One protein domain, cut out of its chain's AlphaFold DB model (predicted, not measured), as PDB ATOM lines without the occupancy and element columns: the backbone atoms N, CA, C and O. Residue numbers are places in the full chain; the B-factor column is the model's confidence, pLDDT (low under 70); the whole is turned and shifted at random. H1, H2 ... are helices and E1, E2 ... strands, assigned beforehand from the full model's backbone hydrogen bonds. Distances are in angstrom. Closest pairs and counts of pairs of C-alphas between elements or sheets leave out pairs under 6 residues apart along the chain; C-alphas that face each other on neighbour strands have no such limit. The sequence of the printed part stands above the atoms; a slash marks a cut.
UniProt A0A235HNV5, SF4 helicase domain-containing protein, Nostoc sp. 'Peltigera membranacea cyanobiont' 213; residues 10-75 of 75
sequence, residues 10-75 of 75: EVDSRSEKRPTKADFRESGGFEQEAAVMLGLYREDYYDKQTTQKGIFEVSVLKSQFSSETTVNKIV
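Overview. This is residues 10 to 75 of the 75 residues of the protein "SF4 helicase domain-containing protein" of Nostoc sp. 'Peltigera membranacea cyanobiont' 213 (UniProt A0A235HNV5). A two-stranded antiparallel ribbon, E1 and E2, runs through a flat model, with short helices H3 and H4 at E1's two ends. H1 and H2 lie off one side; the tail, residues 64 to 75, folds back along E2. The 66 printed residues, under half in named elements, have four helices and two strands, H1 H2 H3 E1 H4 E2, class mixed. The whole is only just loose, close to compact, radius of gyration of the C-alphas 13.2 A, spanning 38 by 26 by 14 A.

Arrangement. E1, residues 36 to 41, and E2, residues 57 to 63, are antiparallel at 159 degrees; N 39 and O 59, 2.8 A apart, are within hydrogen-bond range. H2, residues 21 to 25, and H3, residues 30 to 33, only just touch, with 3 pairs of C-alphas within 8 A, only at the corner; the closest C-alphas, Phe 24 and Glu 31, are 6.0 A apart. H1, residues 10 to 13, and H4, residues 43 to 46, are apart. H2's O i to N i+4 pair is within range; H1, H3 and H4 are too short for one.

Along the chain. E1 measures 16.3 A from first to last C-alpha, E2 16.9 A. H1 begins at C-alpha 10 (105.625, 133.334, 136.399); E2 ends at C-alpha 63 (123.394, 119.011, 127.066).

Size, cuts and confidence. The printed part has no cut and no long link. Residues 10 to 15, 24 to 33 and 66 to 75 have pLDDT under 70.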
ATOM      1  N   GLU A  10     104.590 132.345 136.142       53.56
ATOM      2  CA  GLU A  10     105.625 133.334 136.399       53.56
ATOM      3  C   GLU A  10     106.440 133.729 135.155       53.56
ATOM      4  O   GLU A  10     106.965 134.846 135.100       53.56
ATOM      5  N   VAL A  11     106.487 132.885 134.112       54.31
ATOM      6  CA  VAL A  11     107.055 133.265 132.804       54.31
ATOM      7  C   VAL A  11     106.278 134.437 132.192       54.31
ATOM      8  O   VAL A  11     106.852 135.258 131.479       54.31
ATOM      9  N   ASP A  12     104.990 134.589 132.531       57.66
ATOM     10  CA  ASP A  12     104.157 135.678 132.021       57.66
ATOM     11  C   ASP A  12     104.385 137.019 132.758       57.66
ATOM     12  O   ASP A  12     104.089 138.093 132.242       57.66
ATOM     13  N   SER A  13     105.019 137.021 133.926       59.84
ATOM     14  CA  SER A  13     105.404 138.272 134.605       59.84
ATOM     15  C   SER A  13     106.719 138.876 134.097       59.84
ATOM     16  O   SER A  13     107.021 140.029 134.405       59.84
ATOM     17  N   ARG A  14     107.515 138.128 133.322       68.31
ATOM     18  CA  ARG A  14     108.862 138.540 132.901       68.31
ATOM     19  C   ARG A  14     108.828 139.324 131.590       68.31
ATOM     20  O   ARG A  14     108.073 138.997 130.676       68.31
ATOM     21  N   SER A  15     109.690 140.334 131.486       62.94
ATOM     22  CA  SER A  15     109.931 141.086 130.244       62.94
ATOM     23  C   SER A  15     110.507 140.186 129.150       62.94
ATOM     24  O   SER A  15     110.218 140.364 127.971       62.94
ATOM     25  N   GLU A  16     111.310 139.200 129.554       70.81
ATOM     26  CA  GLU A  16     111.878 138.188 128.680       70.81
ATOM     27  C   GLU A  16     111.156 136.857 128.897       70.81
ATOM     28  O   GLU A  16     111.325 136.186 129.912       70.81
ATOM     29  N   LYS A  17     110.323 136.497 127.919       76.38
ATOM     30  CA  LYS A  17     109.482 135.290 127.906       76.38
ATOM     31  C   LYS A  17     110.237 134.039 127.443       76.38
ATOM     32  O   LYS A  17     109.624 133.002 127.183       76.38
ATOM     33  N   ARG A  18     111.557 134.146 127.260       81.19
ATOM     34  CA  ARG A  18     112.390 133.023 126.835       81.19
ATOM     35  C   ARG A  18     112.595 132.078 128.020       81.19
ATOM     36  O   ARG A  18     112.942 132.552 129.101       81.19
ATOM     37  N   PRO A  19     112.399 130.763 127.838       77.06
ATOM     38  CA  PRO A  19     112.638 129.794 128.897       77.06
ATOM     39  C   PRO A  19     114.124 129.769 129.265       77.06
ATOM     40  O   PRO A  19     114.997 129.683 128.400       77.06
ATOM     41  N   THR A  20     114.410 129.816 130.559       76.81
ATOM     42  CA  THR A  20     115.766 129.809 131.116       76.81
ATOM     43  C   THR A  20     115.979 128.584 131.999       76.81
ATOM     44  O   THR A  20     115.031 127.916 132.399       76.81
ATOM     45  N   LYS A  21     117.234 128.283 132.367       71.12
ATOM     46  CA  LYS A  21     117.530 127.179 133.306       71.12
ATOM     47  C   LYS A  21     116.850 127.373 134.672       71.12
ATOM     48  O   LYS A  21     116.537 126.392 135.335       71.12
ATOM     49  N   ALA A  22     116.591 128.622 135.074       71.06
ATOM     50  CA  ALA A  22     115.923 128.935 136.336       71.06
ATOM     51  C   ALA A  22     114.490 128.379 136.392       71.06
ATOM     52  O   ALA A  22     114.080 127.897 137.443       71.06
ATOM     53  N   ASP A  23     113.786 128.335 135.255       70.44
ATOM     54  CA  ASP A  23     112.429 127.781 135.150       70.44
ATOM     55  C   ASP A  23     112.375 126.273 135.444       70.44
ATOM     56  O   ASP A  23     111.340 125.750 135.844       70.44
ATOM     57  N   PHE A  24     113.495 125.564 135.279       66.00
ATOM     58  CA  PHE A  24     113.604 124.131 135.574       66.00
ATOM     59  C   PHE A  24     114.081 123.855 137.004       66.00
ATOM     60  O   PHE A  24     113.926 122.734 137.497       66.00
ATOM     61  N   ARG A  25     114.631 124.867 137.685       66.25
ATOM     62  CA  ARG A  25     115.116 124.760 139.066       66.25
ATOM     63  C   ARG A  25     113.960 124.635 140.060       66.25
ATOM     64  O   ARG A  25     114.087 123.919 141.051       66.25
ATOM     65  N   GLU A  26     112.826 125.275 139.770       61.91
ATOM     66  CA  GLU A  26     111.606 125.180 140.584       61.91
ATOM     67  C   GLU A  26     110.877 123.836 140.435       61.91
ATOM     68  O   GLU A  26     110.146 123.435 141.337       61.91
ATOM     69  N   SER A  27     111.127 123.073 139.364       60.75
ATOM     70  CA  SER A  27     110.467 121.777 139.142       60.75
ATOM     71  C   SER A  27     111.000 120.627 140.010       60.75
ATOM     72  O   SER A  27     110.453 119.532 139.938       60.75
ATOM     73  N   GLY A  28     112.034 120.843 140.835       57.97
ATOM     74  CA  GLY A  28     112.522 119.860 141.808       57.97
ATOM     75  C   GLY A  28     113.209 118.632 141.188       57.97
ATOM     76  O   GLY A  28     112.569 117.690 140.740       57.97
ATOM     77  N   GLY A  29     114.546 118.599 141.203       61.12
ATOM     78  CA  GLY A  29     115.352 117.388 140.953       61.12
ATOM     79  C   GLY A  29     115.511 116.953 139.488       61.12
ATOM     80  O   GLY A  29     116.595 116.509 139.112       61.12
ATOM     81  N   PHE A  30     114.509 117.171 138.632       62.38
ATOM     82  CA  PHE A  30     114.565 116.803 137.206       62.38
ATOM     83  C   PHE A  30     115.678 117.516 136.436       62.38
ATOM     84  O   PHE A  30     116.175 116.997 135.434       62.38
ATOM     85  N   GLU A  31     116.111 118.684 136.926       67.62
ATOM     86  CA  GLU A  31     117.221 119.414 136.327       67.62
ATOM     87  C   GLU A  31     118.497 118.554 136.267       67.62
ATOM     88  O   GLU A  31     119.266 118.593 135.301       67.62
ATOM     89  N   GLN A  32     118.724 117.740 137.297       65.38
ATOM     90  CA  GLN A  32     119.929 116.927 137.422       65.38
ATOM     91  C   GLN A  32     119.859 115.657 136.566       65.38
ATOM     92  O   GLN A  32     120.882 115.241 136.028       65.38
ATOM     93  N   GLU A  33     118.665 115.099 136.371       67.81
ATOM     94  CA  GLU A  33     118.457 113.836 135.651       67.81
ATOM     95  C   GLU A  33     118.345 114.002 134.129       67.81
ATOM     96  O   GLU A  33     118.618 113.067 133.374       67.81
ATOM     97  N   ALA A  34     117.952 115.183 133.643       72.38
ATOM     98  CA  ALA A  34     117.743 115.384 132.215       72.38
ATOM     99  C   ALA A  34     119.066 115.401 131.423       72.38
ATOM    100  O   ALA A  34     119.977 116.200 131.676       72.38
ATOM    101  N   ALA A  35     119.137 114.526 130.412       77.19
ATOM    102  CA  ALA A  35     120.254 114.412 129.470       77.19
ATOM    103  C   ALA A  35     120.372 115.613 128.523       77.19
ATOM    104  O   ALA A  35     121.472 116.057 128.189       77.19
ATOM    105  N   VAL A  36     119.227 116.147 128.103       77.81
ATOM    106  CA  VAL A  36     119.113 117.328 127.251       77.81
ATOM    107  C   VAL A  36     117.916 118.138 127.732       77.81
ATOM    108  O   VAL A  36     116.858 117.571 128.002       77.81
ATOM    109  N   MET A  37     118.075 119.456 127.814       79.56
ATOM    110  CA  MET A  37     116.975 120.394 128.026       79.56
ATOM    111  C   MET A  37     116.872 121.337 126.845       79.56
ATOM    112  O   MET A  37     117.857 121.968 126.455       79.56
ATOM    113  N   LEU A  38     115.659 121.444 126.317       81.19
ATOM    114  CA  LEU A  38     115.327 122.320 125.209       81.19
ATOM    115  C   LEU A  38     114.329 123.362 125.698       81.19
ATOM    116  O   LEU A  38     113.275 123.022 126.230       81.19
ATOM    117  N   GLY A  39     114.681 124.625 125.507       81.69
ATOM    118  CA  GLY A  39     113.759 125.740 125.582       81.69
ATOM    119  C   GLY A  39     113.093 125.923 124.226       81.69
ATOM    120  O   GLY A  39     113.783 126.013 123.212       81.69
ATOM    121  N   LEU A  40     111.764 125.961 124.205       82.00
ATOM    122  CA  LEU A  40     110.989 126.330 123.025       82.00
ATOM    123  C   LEU A  40     110.400 127.714 123.262       82.00
ATOM    124  O   LEU A  40     109.691 127.925 124.246       82.00
ATOM    125  N   TYR A  41     110.686 128.641 122.359       83.75
ATOM    126  CA  TYR A  41     110.142 129.986 122.394       83.75
ATOM    127  C   TYR A  41     109.435 130.296 121.080       83.75
ATOM    128  O   TYR A  41     109.934 129.997 119.997       83.75
ATOM    129  N   ARG A  42     108.250 130.899 121.181       85.25
ATOM    130  CA  ARG A  42     107.472 131.321 120.021       85.25
ATOM    131  C   ARG A  42     107.093 132.780 120.175       85.25
ATOM    132  O   ARG A  42     106.275 133.123 121.026       85.25
ATOM    133  N   GLU A  43     107.685 133.626 119.345       81.94
ATOM    134  CA  GLU A  43     107.477 135.068 119.429       81.94
ATOM    135  C   GLU A  43     106.046 135.459 119.040       81.94
ATOM    136  O   GLU A  43     105.440 136.271 119.730       81.94
ATOM    137  N   ASP A  44     105.449 134.808 118.031       82.81
ATOM    138  CA  ASP A  44     104.085 135.118 117.567       82.81
ATOM    139  C   ASP A  44     102.986 134.882 118.614       82.81
ATOM    140  O   ASP A  44     101.882 135.423 118.496       82.81
ATOM    141  N   TYR A  45     103.282 134.085 119.645       82.62
ATOM    142  CA  TYR A  45     102.365 133.872 120.756       82.62
ATOM    143  C   TYR A  45     102.277 135.105 121.663       82.62
ATOM    144  O   TYR A  45     101.188 135.441 122.131       82.62
ATOM    145  N   TYR A  46     103.406 135.782 121.884       80.25
ATOM    146  CA  TYR A  46     103.509 136.930 122.784       80.25
ATOM    147  C   TYR A  46     103.348 138.264 122.050       80.25
ATOM    148  O   TYR A  46     102.697 139.170 122.567       80.25
ATOM    149  N   ASP A  47     103.879 138.372 120.832       83.69
ATOM    150  CA  ASP A  47     103.745 139.543 119.971       83.69
ATOM    151  C   ASP A  47     103.064 139.169 118.649       83.69
ATOM    152  O   ASP A  47     103.659 138.592 117.741       83.69
ATOM    153  N   LYS A  48     101.796 139.561 118.498       79.62
ATOM    154  CA  LYS A  48     101.017 139.306 117.273       79.62
ATOM    155  C   LYS A  48     101.467 140.153 116.076       79.62
ATOM    156  O   LYS A  48     101.046 139.874 114.943       79.62
ATOM    157  N   GLN A  49     102.265 141.196 116.310       83.88
ATOM    158  CA  GLN A  49     102.810 142.072 115.274       83.88
ATOM    159  C   GLN A  49     104.221 141.682 114.833       83.88
ATOM    160  O   GLN A  49     104.718 142.281 113.880       83.88
ATOM    161  N   THR A  50     104.829 140.651 115.431       81.06
ATOM    162  CA  THR A  50     106.140 140.175 114.980       81.06
ATOM    163  C   THR A  50     106.122 139.770 113.502       81.06
ATOM    164  O   THR A  50     105.144 139.221 112.978       81.06
ATOM    165  N   THR A  51     107.244 140.020 112.831       79.62
ATOM    166  CA  THR A  51     107.544 139.535 111.479       79.62
ATOM    167  C   THR A  51     107.814 138.025 111.474       79.62
ATOM    168  O   THR A  51     107.667 137.375 110.442       79.62
ATOM    169  N   GLN A  52     108.157 137.441 112.628       76.38
ATOM    170  CA  GLN A  52     108.515 136.028 112.797       76.38
ATOM    171  C   GLN A  52     107.284 135.143 113.055       76.38
ATOM    172  O   GLN A  52     107.198 134.420 114.046       76.38
ATOM    173  N   LYS A  53     106.280 135.221 112.173       77.56
ATOM    174  CA  LYS A  53     105.029 134.462 112.331       77.56
ATOM    175  C   LYS A  53     105.218 132.988 111.992       77.56
ATOM    176  O   LYS A  53     105.599 132.665 110.871       77.56
ATOM    177  N   GLY A  54     104.875 132.106 112.933       80.94
ATOM    178  CA  GLY A  54     104.974 130.656 112.747       80.94
ATOM    179  C   GLY A  54     106.393 130.113 112.899       80.94
ATOM    180  O   GLY A  54     106.622 128.943 112.605       80.94
ATOM    181  N   ILE A  55     107.317 130.953 113.361       80.31
ATOM    182  CA  ILE A  55     108.705 130.596 113.618       80.31
ATOM    183  C   ILE A  55     108.835 130.174 115.076       80.31
ATOM    184  O   ILE A  55     108.368 130.870 115.982       80.31
ATOM    185  N   PHE A  56     109.508 129.050 115.304       81.69
ATOM    186  CA  PHE A  56     109.855 128.611 116.648       81.69
ATOM    187  C   PHE A  56     111.366 128.661 116.846       81.69
ATOM    188  O   PHE A  56     112.154 128.154 116.048       81.69
ATOM    189  N   GLU A  57     111.768 129.289 117.943       82.62
ATOM    190  CA  GLU A  57     113.147 129.313 118.395       82.62
ATOM    191  C   GLU A  57     113.351 128.139 119.352       82.62
ATOM    192  O   GLU A  57     112.649 127.997 120.358       82.62
ATOM    193  N   VAL A  58     114.304 127.272 119.015       82.75
ATOM    194  CA  VAL A  58     114.744 126.188 119.894       82.75
ATOM    195  C   VAL A  58     116.110 126.548 120.445       82.75
ATOM    196  O   VAL A  58     117.053 126.726 119.672       82.75
ATOM    197  N   SER A  59     116.221 126.599 121.768       82.06
ATOM    198  CA  SER A  59     117.473 126.861 122.475       82.06
ATOM    199  C   SER A  59     117.851 125.650 123.320       82.06
ATOM    200  O   SER A  59     117.036 125.111 124.071       82.06
ATOM    201  N   VAL A  60     119.105 125.210 123.231       82.44
ATOM    202  CA  VAL A  60     119.623 124.143 124.098       82.44
ATOM    203  C   VAL A  60     120.063 124.762 125.424       82.44
ATOM    204  O   VAL A  60     121.006 125.549 125.462       82.44
ATOM    205  N   LEU A  61     119.367 124.413 126.505       78.75
ATOM    206  CA  LEU A  61     119.621 124.935 127.851       78.75
ATOM    207  C   LEU A  61     120.603 124.062 128.637       78.75
ATOM    208  O   LEU A  61     121.348 124.569 129.469       78.75
ATOM    209  N   LYS A  62     120.617 122.756 128.363       77.06
ATOM    210  CA  LYS A  62     121.560 121.793 128.941       77.06
ATOM    211  C   LYS A  62     121.783 120.659 127.951       77.06
ATOM    212  O   LYS A  62     120.826 120.169 127.354       77.06
ATOM    213  N   SER A  63     123.026 120.218 127.809       78.94
ATOM    214  CA  SER A  63     123.394 119.011 127.066       78.94
ATOM    215  C   SER A  63     124.501 118.293 127.823       78.94
ATOM    216  O   SER A  63     125.506 118.905 128.174       78.94
ATOM    217  N   GLN A  64     124.329 116.996 128.077       71.75
ATOM    218  CA  GLN A  64     125.371 116.158 128.682       71.75
ATOM    219  C   GLN A  64     126.403 115.654 127.653       71.75
ATOM    220  O   GLN A  64     127.423 115.088 128.032       71.75
ATOM    221  N   PHE A  65     126.148 115.857 126.353       70.94
ATOM    222  CA  PHE A  65     126.934 115.278 125.255       70.94
ATOM    223  C   PHE A  65     127.860 116.277 124.553       70.94
ATOM    224  O   PHE A  65     128.800 115.874 123.873       70.94
ATOM    225  N   SER A  66     127.609 117.577 124.700       60.97
ATOM    226  CA  SER A  66     128.426 118.638 124.111       60.97
ATOM    227  C   SER A  66     128.442 119.839 125.046       60.97
ATOM    228  O   SER A  66     127.392 120.210 125.570       60.97
ATOM    229  N   SER A  67     129.611 120.458 125.228       52.00
ATOM    230  CA  SER A  67     129.783 121.722 125.954       52.00
ATOM    231  C   SER A  67     128.690 122.724 125.574       52.00
ATOM    232  O   SER A  67     128.374 122.850 124.391       52.00
ATOM    233  N   GLU A  68     128.096 123.380 126.572       57.09
ATOM    234  CA  GLU A  68     126.912 124.234 126.442       57.09
ATOM    235  C   GLU A  68     127.106 125.345 125.399       57.09
ATOM    236  O   GLU A  68     127.598 126.429 125.700       57.09
ATOM    237  N   THR A  69     126.692 125.079 124.165       52.75
ATOM    238  CA  THR A  69     126.541 126.096 123.128       52.75
ATOM    239  C   THR A  69     125.051 126.322 122.955       52.75
ATOM    240  O   THR A  69     124.335 125.436 122.485       52.75
ATOM    241  N   THR A  70     124.567 127.499 123.343       53.38
ATOM    242  CA  THR A  70     123.217 127.953 123.005       53.38
ATOM    243  C   THR A  70     123.123 128.058 121.484       53.38
ATOM    244  O   THR A  70     123.556 129.037 120.883       53.38
ATOM    245  N   VAL A  71     122.622 127.008 120.835       57.78
ATOM    246  CA  VAL A  71     122.302 127.041 119.408       57.78
ATOM    247  C   VAL A  71     120.863 127.514 119.302       57.78
ATOM    248  O   VAL A  71     119.955 126.733 119.560       57.78
ATOM    249  N   ASN A  72     120.666 128.782 118.943       55.97
ATOM    250  CA  ASN A  72     119.352 129.291 118.562       55.97
ATOM    251  C   ASN A  72     119.077 128.810 117.140       55.97
ATOM    252  O   ASN A  72     119.588 129.376 116.170       55.97
ATOM    253  N   LYS A  73     118.338 127.707 117.013       57.06
ATOM    254  CA  LYS A  73     117.890 127.232 115.705       57.06
ATOM    255  C   LYS A  73     116.484 127.761 115.462       57.06
ATOM    256  O   LYS A  73     115.556 127.412 116.183       57.06
ATOM    257  N   ILE A  74     116.383 128.611 114.449       60.72
ATOM    258  CA  ILE A  74     115.138 129.145 113.910       60.72
ATOM    259  C   ILE A  74     114.635 128.114 112.899       60.72
ATOM    260  O   ILE A  74     115.362 127.784 111.955       60.72
ATOM    261  N   VAL A  75     113.452 127.556 113.133       57.78
ATOM    262  CA  VAL A  75     112.797 126.604 112.224       57.78
ATOM    263  C   VAL A  75     111.412 127.125 111.871       57.78
ATOM    264  O   VAL A  75     110.776 127.763 112.745       57.78
TER     265      VAL A  75